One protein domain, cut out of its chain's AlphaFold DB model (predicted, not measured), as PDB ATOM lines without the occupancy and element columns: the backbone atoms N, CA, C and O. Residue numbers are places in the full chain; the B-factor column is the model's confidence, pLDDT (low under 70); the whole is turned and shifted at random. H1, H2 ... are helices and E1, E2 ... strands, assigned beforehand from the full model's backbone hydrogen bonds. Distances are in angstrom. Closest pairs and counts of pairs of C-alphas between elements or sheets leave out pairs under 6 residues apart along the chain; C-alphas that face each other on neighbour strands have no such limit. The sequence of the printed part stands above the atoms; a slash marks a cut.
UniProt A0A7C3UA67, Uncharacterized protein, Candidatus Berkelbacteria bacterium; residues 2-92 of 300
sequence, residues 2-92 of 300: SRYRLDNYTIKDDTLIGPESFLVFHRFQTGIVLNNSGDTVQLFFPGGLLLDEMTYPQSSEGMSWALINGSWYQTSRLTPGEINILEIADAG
ATOM      1  N   SER A   2     187.819 154.051 262.193       29.27
ATOM      2  CA  SER A   2     187.986 154.564 260.830       29.27
ATOM      3  C   SER A   2     188.468 153.414 259.948       29.27
ATOM      4  O   SER A   2     189.563 152.893 260.154       29.27
ATOM      5  N   ARG A   3     187.612 152.936 259.042       35.34
ATOM      6  CA  ARG A   3     188.017 152.007 257.987       35.34
ATOM      7  C   ARG A   3     188.586 152.875 256.873       35.34
ATOM      8  O   ARG A   3     187.808 153.468 256.135       35.34
ATOM      9  N   TYR A   4     189.909 152.970 256.768       37.72
ATOM     10  CA  TYR A   4     190.529 153.468 255.544       37.72
ATOM     11  C   TYR A   4     190.096 152.525 254.420       37.72
ATOM     12  O   TYR A   4     190.500 151.361 254.377       37.72
ATOM     13  N   ARG A   5     189.160 152.979 253.587       44.59
ATOM     14  CA  ARG A   5     188.775 152.269 252.374       44.59
ATOM     15  C   ARG A   5     189.927 152.500 251.405       44.59
ATOM     16  O   ARG A   5     190.090 153.608 250.918       44.59
ATOM     17  N   LEU A   6     190.771 151.489 251.224       54.16
ATOM     18  CA  LEU A   6     191.774 151.500 250.165       54.16
ATOM     19  C   LEU A   6     191.020 151.459 248.835       54.16
ATOM     20  O   LEU A   6     190.452 150.419 248.477       54.16
ATOM     21  N   ASP A   7     190.975 152.595 248.145       76.75
ATOM     22  CA  ASP A   7     190.526 152.640 246.761       76.75
ATOM     23  C   ASP A   7     191.551 151.867 245.934       76.75
ATOM     24  O   ASP A   7     192.733 152.198 245.898       76.75
ATOM     25  N   ASN A   8     191.106 150.762 245.341       87.12
ATOM     26  CA  ASN A   8     191.954 149.887 244.549       87.12
ATOM     27  C   ASN A   8     191.411 149.796 243.130       87.12
ATOM     28  O   ASN A   8     190.203 149.827 242.899       87.12
ATOM     29  N   TYR A   9     192.336 149.647 242.193       90.50
ATOM     30  CA  TYR A   9     192.048 149.384 240.800       90.50
ATOM     31  C   TYR A   9     192.903 148.205 240.354       90.50
ATOM     32  O   TYR A   9     194.105 148.170 240.606       90.50
ATOM     33  N   THR A  10     192.270 147.226 239.713       92.50
ATOM     34  CA  THR A  10     192.970 146.072 239.146       92.50
ATOM     35  C   THR A  10     193.223 146.341 237.672       92.50
ATOM     36  O   THR A  10     192.276 146.463 236.893       92.50
ATOM     37  N   ILE A  11     194.499 146.439 237.298       91.81
ATOM     38  CA  ILE A  11     194.920 146.480 235.896       91.81
ATOM     39  C   ILE A  11     194.564 145.126 235.278       91.81
ATOM     40  O   ILE A  11     194.853 144.090 235.872       91.81
ATOM     41  N   LYS A  12     193.897 145.126 234.120       90.94
ATOM     42  CA  LYS A  12     193.445 143.883 233.484       90.94
ATOM     43  C   LYS A  12     194.639 143.038 233.037       90.94
ATOM     44  O   LYS A  12     195.616 143.591 232.536       90.94
ATOM     45  N   ASP A  13     194.523 141.718 233.158       85.25
ATOM     46  CA  ASP A  13     195.605 140.771 232.844       85.25
ATOM     47  C   ASP A  13     196.078 140.829 231.376       85.25
ATOM     48  O   ASP A  13     197.207 140.455 231.076       85.25
ATOM     49  N   ASP A  14     195.239 141.319 230.460       90.75
ATOM     50  CA  ASP A  14     195.538 141.509 229.036       90.75
ATOM     51  C   ASP A  14     196.148 142.886 228.707       90.75
ATOM     52  O   ASP A  14     196.356 143.219 227.539       90.75
ATOM     53  N   THR A  15     196.462 143.694 229.724       90.44
ATOM     54  CA  THR A  15     197.092 145.005 229.543       90.44
ATOM     55  C   THR A  15     198.546 144.838 229.107       90.44
ATOM     56  O   THR A  15     199.387 144.360 229.867       90.44
ATOM     57  N   LEU A  16     198.859 145.290 227.892       90.25
ATOM     58  CA  LEU A  16     200.212 145.294 227.338       90.25
ATOM     59  C   LEU A  16     200.756 146.721 227.288       90.25
ATOM     60  O   LEU A  16     200.102 147.624 226.771       90.25
ATOM     61  N   ILE A  17     201.977 146.909 227.790       87.50
ATOM     62  CA  ILE A  17     202.724 148.164 227.676       87.50
ATOM     63  C   ILE A  17     203.976 147.860 226.860       87.50
ATOM     64  O   ILE A  17     204.744 146.960 227.204       87.50
ATOM     65  N   GLY A  18     204.147 148.566 225.744       89.88
ATOM     66  CA  GLY A  18     205.332 148.428 224.903       89.88
ATOM     67  C   GLY A  18     206.603 148.911 225.614       89.88
ATOM     68  O   GLY A  18     206.519 149.676 226.579       89.88
ATOM     69  N   PRO A  19     207.795 148.497 225.151       86.56
ATOM     70  CA  PRO A  19     209.042 149.085 225.632       86.56
ATOM     71  C   PRO A  19     209.008 150.606 225.436       86.56
ATOM     72  O   PRO A  19     208.488 151.088 224.430       86.56
ATOM     73  N   GLU A  20     209.508 151.346 226.430       83.25
ATOM     74  CA  GLU A  20     209.538 152.823 226.446       83.25
ATOM     75  C   GLU A  20     208.164 153.500 226.263       83.25
ATOM     76  O   GLU A  20     208.078 154.696 225.996       83.25
ATOM     77  N   SER A  21     207.071 152.747 226.419       87.75
ATOM     78  CA  SER A  21     205.705 153.249 226.299       87.75
ATOM     79  C   SER A  21     205.094 153.511 227.673       87.75
ATOM     80  O   SER A  21     205.456 152.885 228.669       87.75
ATOM     81  N   PHE A  22     204.108 154.401 227.711       85.62
ATOM     82  CA  PHE A  22     203.399 154.777 228.930       85.62
ATOM     83  C   PHE A  22     201.937 154.344 228.856       85.62
ATOM     84  O   PHE A  22     201.318 154.363 227.792       85.62
ATOM     85  N   LEU A  23     201.368 153.991 230.006       89.19
ATOM     86  CA  LEU A  23     199.939 153.749 230.160       89.19
ATOM     87  C   LEU A  23     199.384 154.687 231.227       89.19
ATOM     88  O   LEU A  23     199.912 154.762 232.336       89.19
ATOM     89  N   VAL A  24     198.311 155.394 230.882       84.25
ATOM     90  CA  VAL A  24     197.687 156.392 231.754       84.25
ATOM     91  C   VAL A  24     196.406 155.828 232.352       84.25
ATOM     92  O   VAL A  24     195.535 155.340 231.634       84.25
ATOM     93  N   PHE A  25     196.279 155.948 233.672       83.94
ATOM     94  CA  PHE A  25     195.084 155.568 234.418       83.94
ATOM     95  C   PHE A  25     194.384 156.814 234.951       83.94
ATOM     96  O   PHE A  25     194.809 157.412 235.940       83.94
ATOM     97  N   HIS A  26     193.294 157.218 234.306       74.25
ATOM     98  CA  HIS A  26     192.541 158.385 234.746       74.25
ATOM     99  C   HIS A  26     191.588 158.047 235.895       74.25
ATOM    100  O   HIS A  26     190.990 156.971 235.942       74.25
ATOM    101  N   ARG A  27     191.339 159.026 236.772       74.88
ATOM    102  CA  ARG A  27     190.379 158.910 237.883       74.88
ATOM    103  C   ARG A  27     188.995 158.417 237.450       74.88
ATOM    104  O   ARG A  27     188.393 157.623 238.161       74.88
ATOM    105  N   PHE A  28     188.475 158.864 236.305       68.31
ATOM    106  CA  PHE A  28     187.151 158.429 235.832       68.31
ATOM    107  C   PHE A  28     187.109 156.944 235.431       68.31
ATOM    108  O   PHE A  28     186.028 156.371 235.343       68.31
ATOM    109  N   GLN A  29     188.271 156.324 235.200       79.06
ATOM    110  CA  GLN A  29     188.406 154.900 234.887       79.06
ATOM    111  C   GLN A  29     188.644 154.076 236.153       79.06
ATOM    112  O   GLN A  29     188.066 153.003 236.306       79.06
ATOM    113  N   THR A  30     189.504 154.565 237.050       84.56
ATOM    114  CA  THR A  30     189.951 153.798 238.221       84.56
ATOM    115  C   THR A  30     189.116 154.028 239.469       84.56
ATOM    116  O   THR A  30     189.089 153.178 240.352       84.56
ATOM    117  N   GLY A  31     188.467 155.188 239.574       77.94
ATOM    118  CA  GLY A  31     187.817 155.651 240.796       77.94
ATOM    119  C   GLY A  31     188.784 156.093 241.899       77.94
ATOM    120  O   GLY A  31     188.313 156.565 242.928       77.94
ATOM    121  N   ILE A  32     190.105 155.990 241.696       82.56
ATOM    122  CA  ILE A  32     191.110 156.374 242.695       82.56
ATOM    123  C   ILE A  32     191.087 157.893 242.876       82.56
ATOM    124  O   ILE A  32     191.217 158.653 241.910       82.56
ATOM    125  N   VAL A  33     190.923 158.337 244.120       80.75
ATOM    126  CA  VAL A  33     190.967 159.750 244.503       80.75
ATOM    127  C   VAL A  33     192.240 159.999 245.297       80.75
ATOM    128  O   VAL A  33     192.468 159.350 246.309       80.75
ATOM    129  N   LEU A  34     193.054 160.941 244.827       82.44
ATOM    130  CA  LEU A  34     194.316 161.326 245.450       82.44
ATOM    131  C   LEU A  34     194.159 162.681 246.143       82.44
ATOM    132  O   LEU A  34     193.605 163.617 245.563       82.44
ATOM    133  N   ASN A  35     194.616 162.776 247.392       82.38
ATOM    134  CA  ASN A  35     194.447 163.974 248.212       82.38
ATOM    135  C   ASN A  35     195.602 164.965 248.036       82.38
ATOM    136  O   ASN A  35     196.767 164.591 248.156       82.38
ATOM    137  N   ASN A  36     195.301 166.254 247.860       76.44
ATOM    138  CA  ASN A  36     196.333 167.297 247.793       76.44
ATOM    139  C   ASN A  36     197.007 167.573 249.146       76.44
ATOM    140  O   ASN A  36     198.057 168.191 249.169       76.44
ATOM    141  N   SER A  37     196.460 167.116 250.278       77.75
ATOM    142  CA  SER A  37     197.119 167.212 251.596       77.75
ATOM    143  C   SER A  37     198.256 166.201 251.794       77.75
ATOM    144  O   SER A  37     198.874 166.171 252.857       77.75
ATOM    145  N   GLY A  38     198.511 165.370 250.786       83.62
ATOM    146  CA  GLY A  38     199.425 164.242 250.833       83.62
ATOM    147  C   GLY A  38     198.669 162.920 250.871       83.62
ATOM    148  O   GLY A  38     197.595 162.814 251.470       83.62
ATOM    149  N   ASP A  39     199.233 161.926 250.197       88.81
ATOM    150  CA  ASP A  39     198.670 160.585 250.079       88.81
ATOM    151  C   ASP A  39     199.764 159.572 249.722       88.81
ATOM    152  O   ASP A  39     200.932 159.926 249.533       88.81
ATOM    153  N   THR A  40     199.399 158.295 249.647       86.75
ATOM    154  CA  THR A  40     200.296 157.223 249.211       86.75
ATOM    155  C   THR A  40     199.675 156.410 248.086       86.75
ATOM    156  O   THR A  40     198.567 155.896 248.206       86.75
ATOM    157  N   VAL A  41     200.433 156.247 247.004       91.50
ATOM    158  CA  VAL A  41     200.096 155.391 245.867       91.50
ATOM    159  C   VAL A  41     200.970 154.146 245.926       91.50
ATOM    160  O   VAL A  41     202.184 154.243 246.079       91.50
ATOM    161  N   GLN A  42     200.352 152.975 245.806       90.25
ATOM    162  CA  GLN A  42     201.032 151.683 245.847       90.25
ATOM    163  C   GLN A  42     200.688 150.873 244.599       90.25
ATOM    164  O   GLN A  42     199.523 150.784 244.209       90.25
ATOM    165  N   LEU A  43     201.698 150.246 244.007       89.81
ATOM    166  CA  LEU A  43     201.566 149.331 242.881       89.81
ATOM    167  C   LEU A  43     201.894 147.912 243.345       89.81
ATOM    168  O   LEU A  43     202.916 147.687 243.989       89.81
ATOM    169  N   PHE A  44     201.049 146.942 243.000       82.88
ATOM    170  CA  PHE A  44     201.202 145.546 243.414       82.88
ATOM    171  C   PHE A  44     201.268 144.608 242.206       82.88
ATOM    172  O   PHE A  44     200.570 144.811 241.215       82.88
ATOM    173  N   PHE A  45     202.046 143.532 242.321       80.25
ATOM    174  CA  PHE A  45     201.978 142.395 241.405       80.25
ATOM    175  C   PHE A  45     200.679 141.587 241.589       80.25
ATOM    176  O   PHE A  45     200.132 141.547 242.703       80.25
ATOM    177  N   PRO A  46     200.239 140.838 240.555       70.62
ATOM    178  CA  PRO A  46     199.196 139.822 240.694       70.62
ATOM    179  C   PRO A  46     199.573 138.822 241.801       70.62
ATOM    180  O   PRO A  46     200.559 138.096 241.699       70.62
ATOM    181  N   GLY A  47     198.827 138.830 242.909       69.69
ATOM    182  CA  GLY A  47     199.144 138.064 244.126       69.69
ATOM    183  C   GLY A  47     199.428 138.910 245.374       69.69
ATOM    184  O   GLY A  47     199.564 138.346 246.460       69.69
ATOM    185  N   GLY A  48     199.465 140.242 245.247       73.38
ATOM    186  CA  GLY A  48     199.506 141.184 246.375       73.38
ATOM    187  C   GLY A  48     200.905 141.529 246.894       73.38
ATOM    188  O   GLY A  48     201.026 142.109 247.970       73.38
ATOM    189  N   LEU A  49     201.964 141.180 246.156       71.94
ATOM    190  CA  LEU A  49     203.328 141.624 246.459       71.94
ATOM    191  C   LEU A  49     203.499 143.088 246.027       71.94
ATOM    192  O   LEU A  49     203.214 143.408 244.878       71.94
ATOM    193  N   LEU A  50     203.972 143.957 246.923       78.12
ATOM    194  CA  LEU A  50     204.248 145.365 246.612       78.12
ATOM    195  C   LEU A  50     205.398 145.465 245.595       78.12
ATOM    196  O   LEU A  50     206.490 144.960 245.859       78.12
ATOM    197  N   LEU A  51     205.129 146.094 244.451       80.06
ATOM    198  CA  LEU A  51     206.094 146.396 243.394       80.06
ATOM    199  C   LEU A  51     206.727 147.774 243.618       80.06
ATOM    200  O   LEU A  51     207.950 147.872 243.635       80.06
ATOM    201  N   ASP A  52     205.909 148.807 243.824       85.94
ATOM    202  CA  ASP A  52     206.386 150.179 244.033       85.94
ATOM    203  C   ASP A  52     205.449 150.975 244.952       85.94
ATOM    204  O   ASP A  52     204.275 150.630 245.115       85.94
ATOM    205  N   GLU A  53     205.972 152.026 245.573       88.31
ATOM    206  CA  GLU A  53     205.255 152.904 246.495       88.31
ATOM    207  C   GLU A  53     205.774 154.343 246.391       88.31
ATOM    208  O   GLU A  53     206.973 154.595 246.499       88.31
ATOM    209  N   MET A  54     204.847 155.293 246.269       86.56
ATOM    210  CA  MET A  54     205.127 156.722 246.355       86.56
ATOM    211  C   MET A  54     204.219 157.370 247.393       86.56
ATOM    212  O   MET A  54     203.000 157.407 247.225       86.56
ATOM    213  N   THR A  55     204.821 157.936 248.438       88.62
ATOM    214  CA  THR A  55     204.147 158.854 249.360       88.62
ATOM    215  C   THR A  55     204.536 160.272 248.994       88.62
ATOM    216  O   THR A  55     205.718 160.616 249.012       88.62
ATOM    217  N   TYR A  56     203.547 161.108 248.700       82.75
ATOM    218  CA  TYR A  56     203.777 162.516 248.424       82.75
ATOM    219  C   TYR A  56     203.202 163.386 249.554       82.75
ATOM    220  O   TYR A  56     202.152 163.056 250.113       82.75
ATOM    221  N   PRO A  57     203.891 164.476 249.939       83.19
ATOM    222  CA  PRO A  57     203.397 165.422 250.933       83.19
ATOM    223  C   PRO A  57     202.337 166.347 250.319       83.19
ATOM    224  O   PRO A  57     201.851 166.116 249.217       83.19
ATOM    225  N   GLN A  58     201.969 167.418 251.019       80.12
ATOM    226  CA  GLN A  58     201.023 168.392 250.489       80.12
ATOM    227  C   GLN A  58     201.454 168.938 249.108       80.12
ATOM    228  O   GLN A  58     202.601 169.344 248.908       80.12
ATOM    229  N   SER A  59     200.506 168.969 248.176       77.38
ATOM    230  CA  SER A  59     200.632 169.516 246.827       77.38
ATOM    231  C   SER A  59     199.994 170.894 246.740       77.38
ATOM    232  O   SER A  59     198.874 171.098 247.218       77.38
ATOM    233  N   SER A  60     200.691 171.828 246.097       78.44
ATOM    234  CA  SER A  60     200.111 173.118 245.723       78.44
ATOM    235  C   SER A  60     199.043 172.928 244.644       78.44
ATOM    236  O   SER A  60     199.131 172.019 243.817       78.44
ATOM    237  N   GLU A  61     198.024 173.784 244.645       73.75
ATOM    238  CA  GLU A  61     197.007 173.775 243.592       73.75
ATOM    239  C   GLU A  61     197.650 174.014 242.216       73.75
ATOM    240  O   GLU A  61     198.576 174.812 242.086       73.75
ATOM    241  N   GLY A  62     197.188 173.286 241.196       74.00
ATOM    242  CA  GLY A  62     197.738 173.358 239.838       74.00
ATOM    243  C   GLY A  62     199.051 172.595 239.622       74.00
ATOM    244  O   GLY A  62     199.512 172.526 238.488       74.00
ATOM    245  N   MET A  63     199.628 171.988 240.664       78.88
ATOM    246  CA  MET A  63     200.847 171.185 240.557       78.88
ATOM    247  C   MET A  63     200.539 169.684 240.558       78.88
ATOM    248  O   MET A  63     199.616 169.213 241.223       78.88
ATOM    249  N   SER A  64     201.367 168.920 239.851       84.38
ATOM    250  CA  SER A  64     201.367 167.459 239.826       84.38
ATOM    251  C   SER A  64     202.732 166.920 240.228       84.38
ATOM    252  O   SER A  64     203.759 167.519 239.922       84.38
ATOM    253  N   TRP A  65     202.753 165.758 240.878       86.94
ATOM    254  CA  TRP A  65     203.994 165.032 241.125       86.94
ATOM    255  C   TRP A  65     204.421 164.268 239.875       86.94
ATOM    256  O   TRP A  65     203.612 163.574 239.260       86.94
ATOM    257  N   ALA A  66     205.694 164.386 239.523       88.19
ATOM    258  CA  ALA A  66     206.299 163.751 238.367       88.19
ATOM    259  C   ALA A  66     207.643 163.126 238.757       88.19
ATOM    260  O   ALA A  66     208.467 163.767 239.411       88.19
ATOM    261  N   LEU A  67     207.860 161.869 238.365       85.25
ATOM    262  CA  LEU A  67     209.131 161.173 238.552       85.25
ATOM    263  C   LEU A  67     210.054 161.510 237.379       85.25
ATOM    264  O   LEU A  67     209.759 161.148 236.241       85.25
ATOM    265  N   ILE A  68     211.161 162.192 237.653       82.19
ATOM    266  CA  ILE A  68     212.126 162.669 236.660       82.19
ATOM    267  C   ILE A  68     213.514 162.226 237.116       82.19
ATOM    268  O   ILE A  68     213.948 162.561 238.216       82.19
ATOM    269  N   ASN A  69     214.205 161.440 236.286       80.69
ATOM    270  CA  ASN A  69     215.545 160.909 236.578       80.69
ATOM    271  C   ASN A  69     215.658 160.209 237.950       80.69
ATOM    272  O   ASN A  69     216.678 160.309 238.626       80.69
ATOM    273  N   GLY A  70     214.597 159.510 238.368       78.25
ATOM    274  CA  GLY A  70     214.551 158.782 239.642       78.25
ATOM    275  C   GLY A  70     214.164 159.621 240.865       78.25
ATOM    276  O   GLY A  70     214.074 159.063 241.957       78.25
ATOM    277  N   SER A  71     213.879 160.916 240.693       78.94
ATOM    278  CA  SER A  71     213.445 161.814 241.769       78.94
ATOM    279  C   SER A  71     212.069 162.413 241.485       78.94
ATOM    280  O   SER A  71     211.739 162.754 240.351       78.94
ATOM    281  N   TRP A  72     211.244 162.524 242.523       82.56
ATOM    282  CA  TRP A  72     209.909 163.109 242.422       82.56
ATOM    283  C   TRP A  72     209.965 164.627 242.580       82.56
ATOM    284  O   TRP A  72     210.500 165.133 243.566       82.56
ATOM    285  N   TYR A  73     209.355 165.344 241.642       84.94
ATOM    286  CA  TYR A  73     209.232 166.799 241.659       84.94
ATOM    287  C   TYR A  73     207.777 167.215 241.490       84.94
ATOM    288  O   TYR A  73     207.000 166.508 240.848       84.94
ATOM    289  N   GLN A  74     207.414 168.379 242.029       86.69
ATOM    290  CA  GLN A  74     206.180 169.045 241.629       86.69
ATOM    291  C   GLN A  74     206.421 169.824 240.342       86.69
ATOM    292  O   GLN A  74     207.376 170.594 240.244       86.69
ATOM    293  N   THR A  75     205.524 169.654 239.382       83.69
ATOM    294  CA  THR A  75     205.505 170.408 238.135       83.69
ATOM    295  C   THR A  75     204.097 170.890 237.807       83.69
ATOM    296  O   THR A  75     203.117 170.213 238.107       83.69
ATOM    297  N   SER A  76     203.988 172.062 237.188       82.31
ATOM    298  CA  SER A  76     202.742 172.581 236.623       82.31
ATOM    299  C   SER A  76     202.385 171.935 235.286       82.31
ATOM    300  O   SER A  76     201.230 172.000 234.863       82.31
ATOM    301  N   ARG A  77     203.347 171.292 234.612       82.12
ATOM    302  CA  ARG A  77     203.113 170.678 233.310       82.12
ATOM    303  C   ARG A  77     202.743 169.212 233.426       82.12
ATOM    304  O   ARG A  77     203.528 168.361 233.838       82.12
ATOM    305  N   LEU A  78     201.528 168.908 232.985       77.75
ATOM    306  CA  LEU A  78     201.030 167.543 232.902       77.75
ATOM    307  C   LEU A  78     201.597 166.854 231.654       77.75
ATOM    308  O   LEU A  78     201.515 167.393 230.554       77.75
ATOM    309  N   THR A  79     202.123 165.645 231.834       81.81
ATOM    310  CA  THR A  79     202.725 164.809 230.775       81.81
ATOM    311  C   THR A  79     202.075 163.416 230.704       81.81
ATOM    312  O   THR A  79     202.753 162.391 230.761       81.81
ATOM    313  N   PRO A  80     200.733 163.317 230.623       79.12
ATOM    314  CA  PRO A  80     200.070 162.021 230.551       79.12
ATOM    315  C   PRO A  80     200.464 161.289 229.262       79.12
ATOM    316  O   PRO A  80     200.166 161.750 228.165       79.12
ATOM    317  N   GLY A  81     201.082 160.117 229.402       81.19
ATOM    318  CA  GLY A  81     201.447 159.271 228.263       81.19
ATOM    319  C   GLY A  81     202.776 159.645 227.600       81.19
ATOM    320  O   GLY A  81     203.133 159.040 226.594       81.19
ATOM    321  N   GLU A  82     203.508 160.603 228.167       82.81
ATOM    322  CA  GLU A  82     204.794 161.087 227.673       82.81
ATOM    323  C   GLU A  82     205.849 161.035 228.789       82.81
ATOM    324  O   GLU A  82     205.549 160.750 229.949       82.81
ATOM    325  N   ILE A  83     207.107 161.315 228.442       82.44
ATOM    326  CA  ILE A  83     208.178 161.465 229.429       82.44
ATOM    327  C   ILE A  83     207.887 162.693 230.303       82.44
ATOM    328  O   ILE A  83     207.591 163.772 229.793       82.44
ATOM    329  N   ASN A  84     208.024 162.535 231.620       84.88
ATOM    330  CA  ASN A  84     207.851 163.625 232.576       84.88
ATOM    331  C   ASN A  84     208.874 164.751 232.358       84.88
ATOM    332  O   ASN A  84     210.073 164.498 232.231       84.88
ATOM    333  N   ILE A  85     208.410 165.998 232.414       81.75
ATOM    334  CA  ILE A  85     209.242 167.204 232.320       81.75
ATOM    335  C   ILE A  85     209.034 168.092 233.541       81.75
ATOM    336  O   ILE A  85     207.941 168.138 234.104       81.75
ATOM    337  N   LEU A  86     210.092 168.784 233.959       84.31
ATOM    338  CA  LEU A  86     210.032 169.717 235.076       84.31
ATOM    339  C   LEU A  86     209.702 171.113 234.554       84.31
ATOM    340  O   LEU A  86     210.540 171.768 233.946       84.31
ATOM    341  N   GLU A  87     208.491 171.567 234.841       78.88
ATOM    342  CA  GLU A  87     208.059 172.954 234.674       78.88
ATOM    343  C   GLU A  87     207.551 173.468 236.023       78.88
ATOM    344  O   GLU A  87     206.647 172.869 236.608       78.88
ATOM    345  N   ILE A  88     208.166 174.514 236.565       72.88
ATOM    346  CA  ILE A  88     207.792 175.084 237.863       72.88
ATOM    347  C   ILE A  88     206.909 176.295 237.566       72.88
ATOM    348  O   ILE A  88     207.326 177.178 236.823       72.88
ATOM    349  N   ALA A  89     205.689 176.336 238.112       56.09
ATOM    350  CA  ALA A  89     204.837 177.512 237.967       56.09
ATOM    351  C   ALA A  89     205.477 178.712 238.677       56.09
ATOM    352  O   ALA A  89     205.686 178.677 239.893       56.09
ATOM    353  N   ASP A  90     205.739 179.776 237.921       49.97
ATOM    354  CA  ASP A  90     206.109 181.075 238.466       49.97
ATOM    355  C   ASP A  90     204.980 181.609 239.352       49.97
ATOM    356  O   ASP A  90     203.840 181.818 238.922       49.97
ATOM    357  N   ALA A  91     205.301 181.845 240.621       39.41
ATOM    358  CA  ALA A  91     204.404 182.489 241.562       39.41
ATOM    359  C   ALA A  91     204.313 183.997 241.261       39.41
ATOM    360  O   ALA A  91     204.883 184.819 241.969       39.41
ATOM    361  N   GLY A  92     203.532 184.353 240.239       38.19
ATOM    362  CA  GLY A  92     202.905 185.665 240.108       38.19
ATOM    363  C   GLY A  92     203.558 186.680 239.161       38.19
ATOM    364  O   GLY A  92     204.477 187.388 239.547       38.19
TER     365      GLY A  92
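This is residues 2 to 92 of the 300 residues of an uncharacterized protein of Candidatus Berkelbacteria bacterium (UniProt A0A7C3UA67). Little of the domain is regular structure: a longer hairpin, E1 and E2, and a shorter one, E3 and E4, with long unnamed stretches at both ends of the printed part and a four-residue helix, H1, apart from E2, E3 and E4. The 91 printed residues run H1, E1, E2, E3, E4; both two-stranded sheets are antiparallel, and the class is mostly strand, with 27 residues in named elements. The whole is only just compact, close to loose, with a radius of gyration of the C-alphas of 14.7 A and spans of 47 by 41 by 25 A.

E1, residues 39 to 44, is 16.6 A long and begins at C-alpha 39 (198.670, 160.585, 250.079). E2, residues 50 to 56, is 17.3 A. E3 is residues 64 to 68, 12.2 A; E4, residues 71 to 75, 12.3 A, ends at (205.505, 170.408, 238.135). H1, residues 27 to 30, is 5.1 A.

Hairpin E1 and E2 is antiparallel at 167 degrees, with N 41 and O 54 2.8 A apart, within hydrogen-bond range. Hairpin E3 and E4 is antiparallel at 142 degrees, with N 66 and O 73 2.8 A apart, within that range. The closest C-alphas of E2 and E3, Tyr 56 and Trp 65, are 7.7 A apart. H1 is too short for an O i to N i+4 pair; its one O i to N i+3 pair is within range.

The printed part has no cut and no long link; residues 2 to 6, 28, 47 and 89 to 92 have pLDDT under 70.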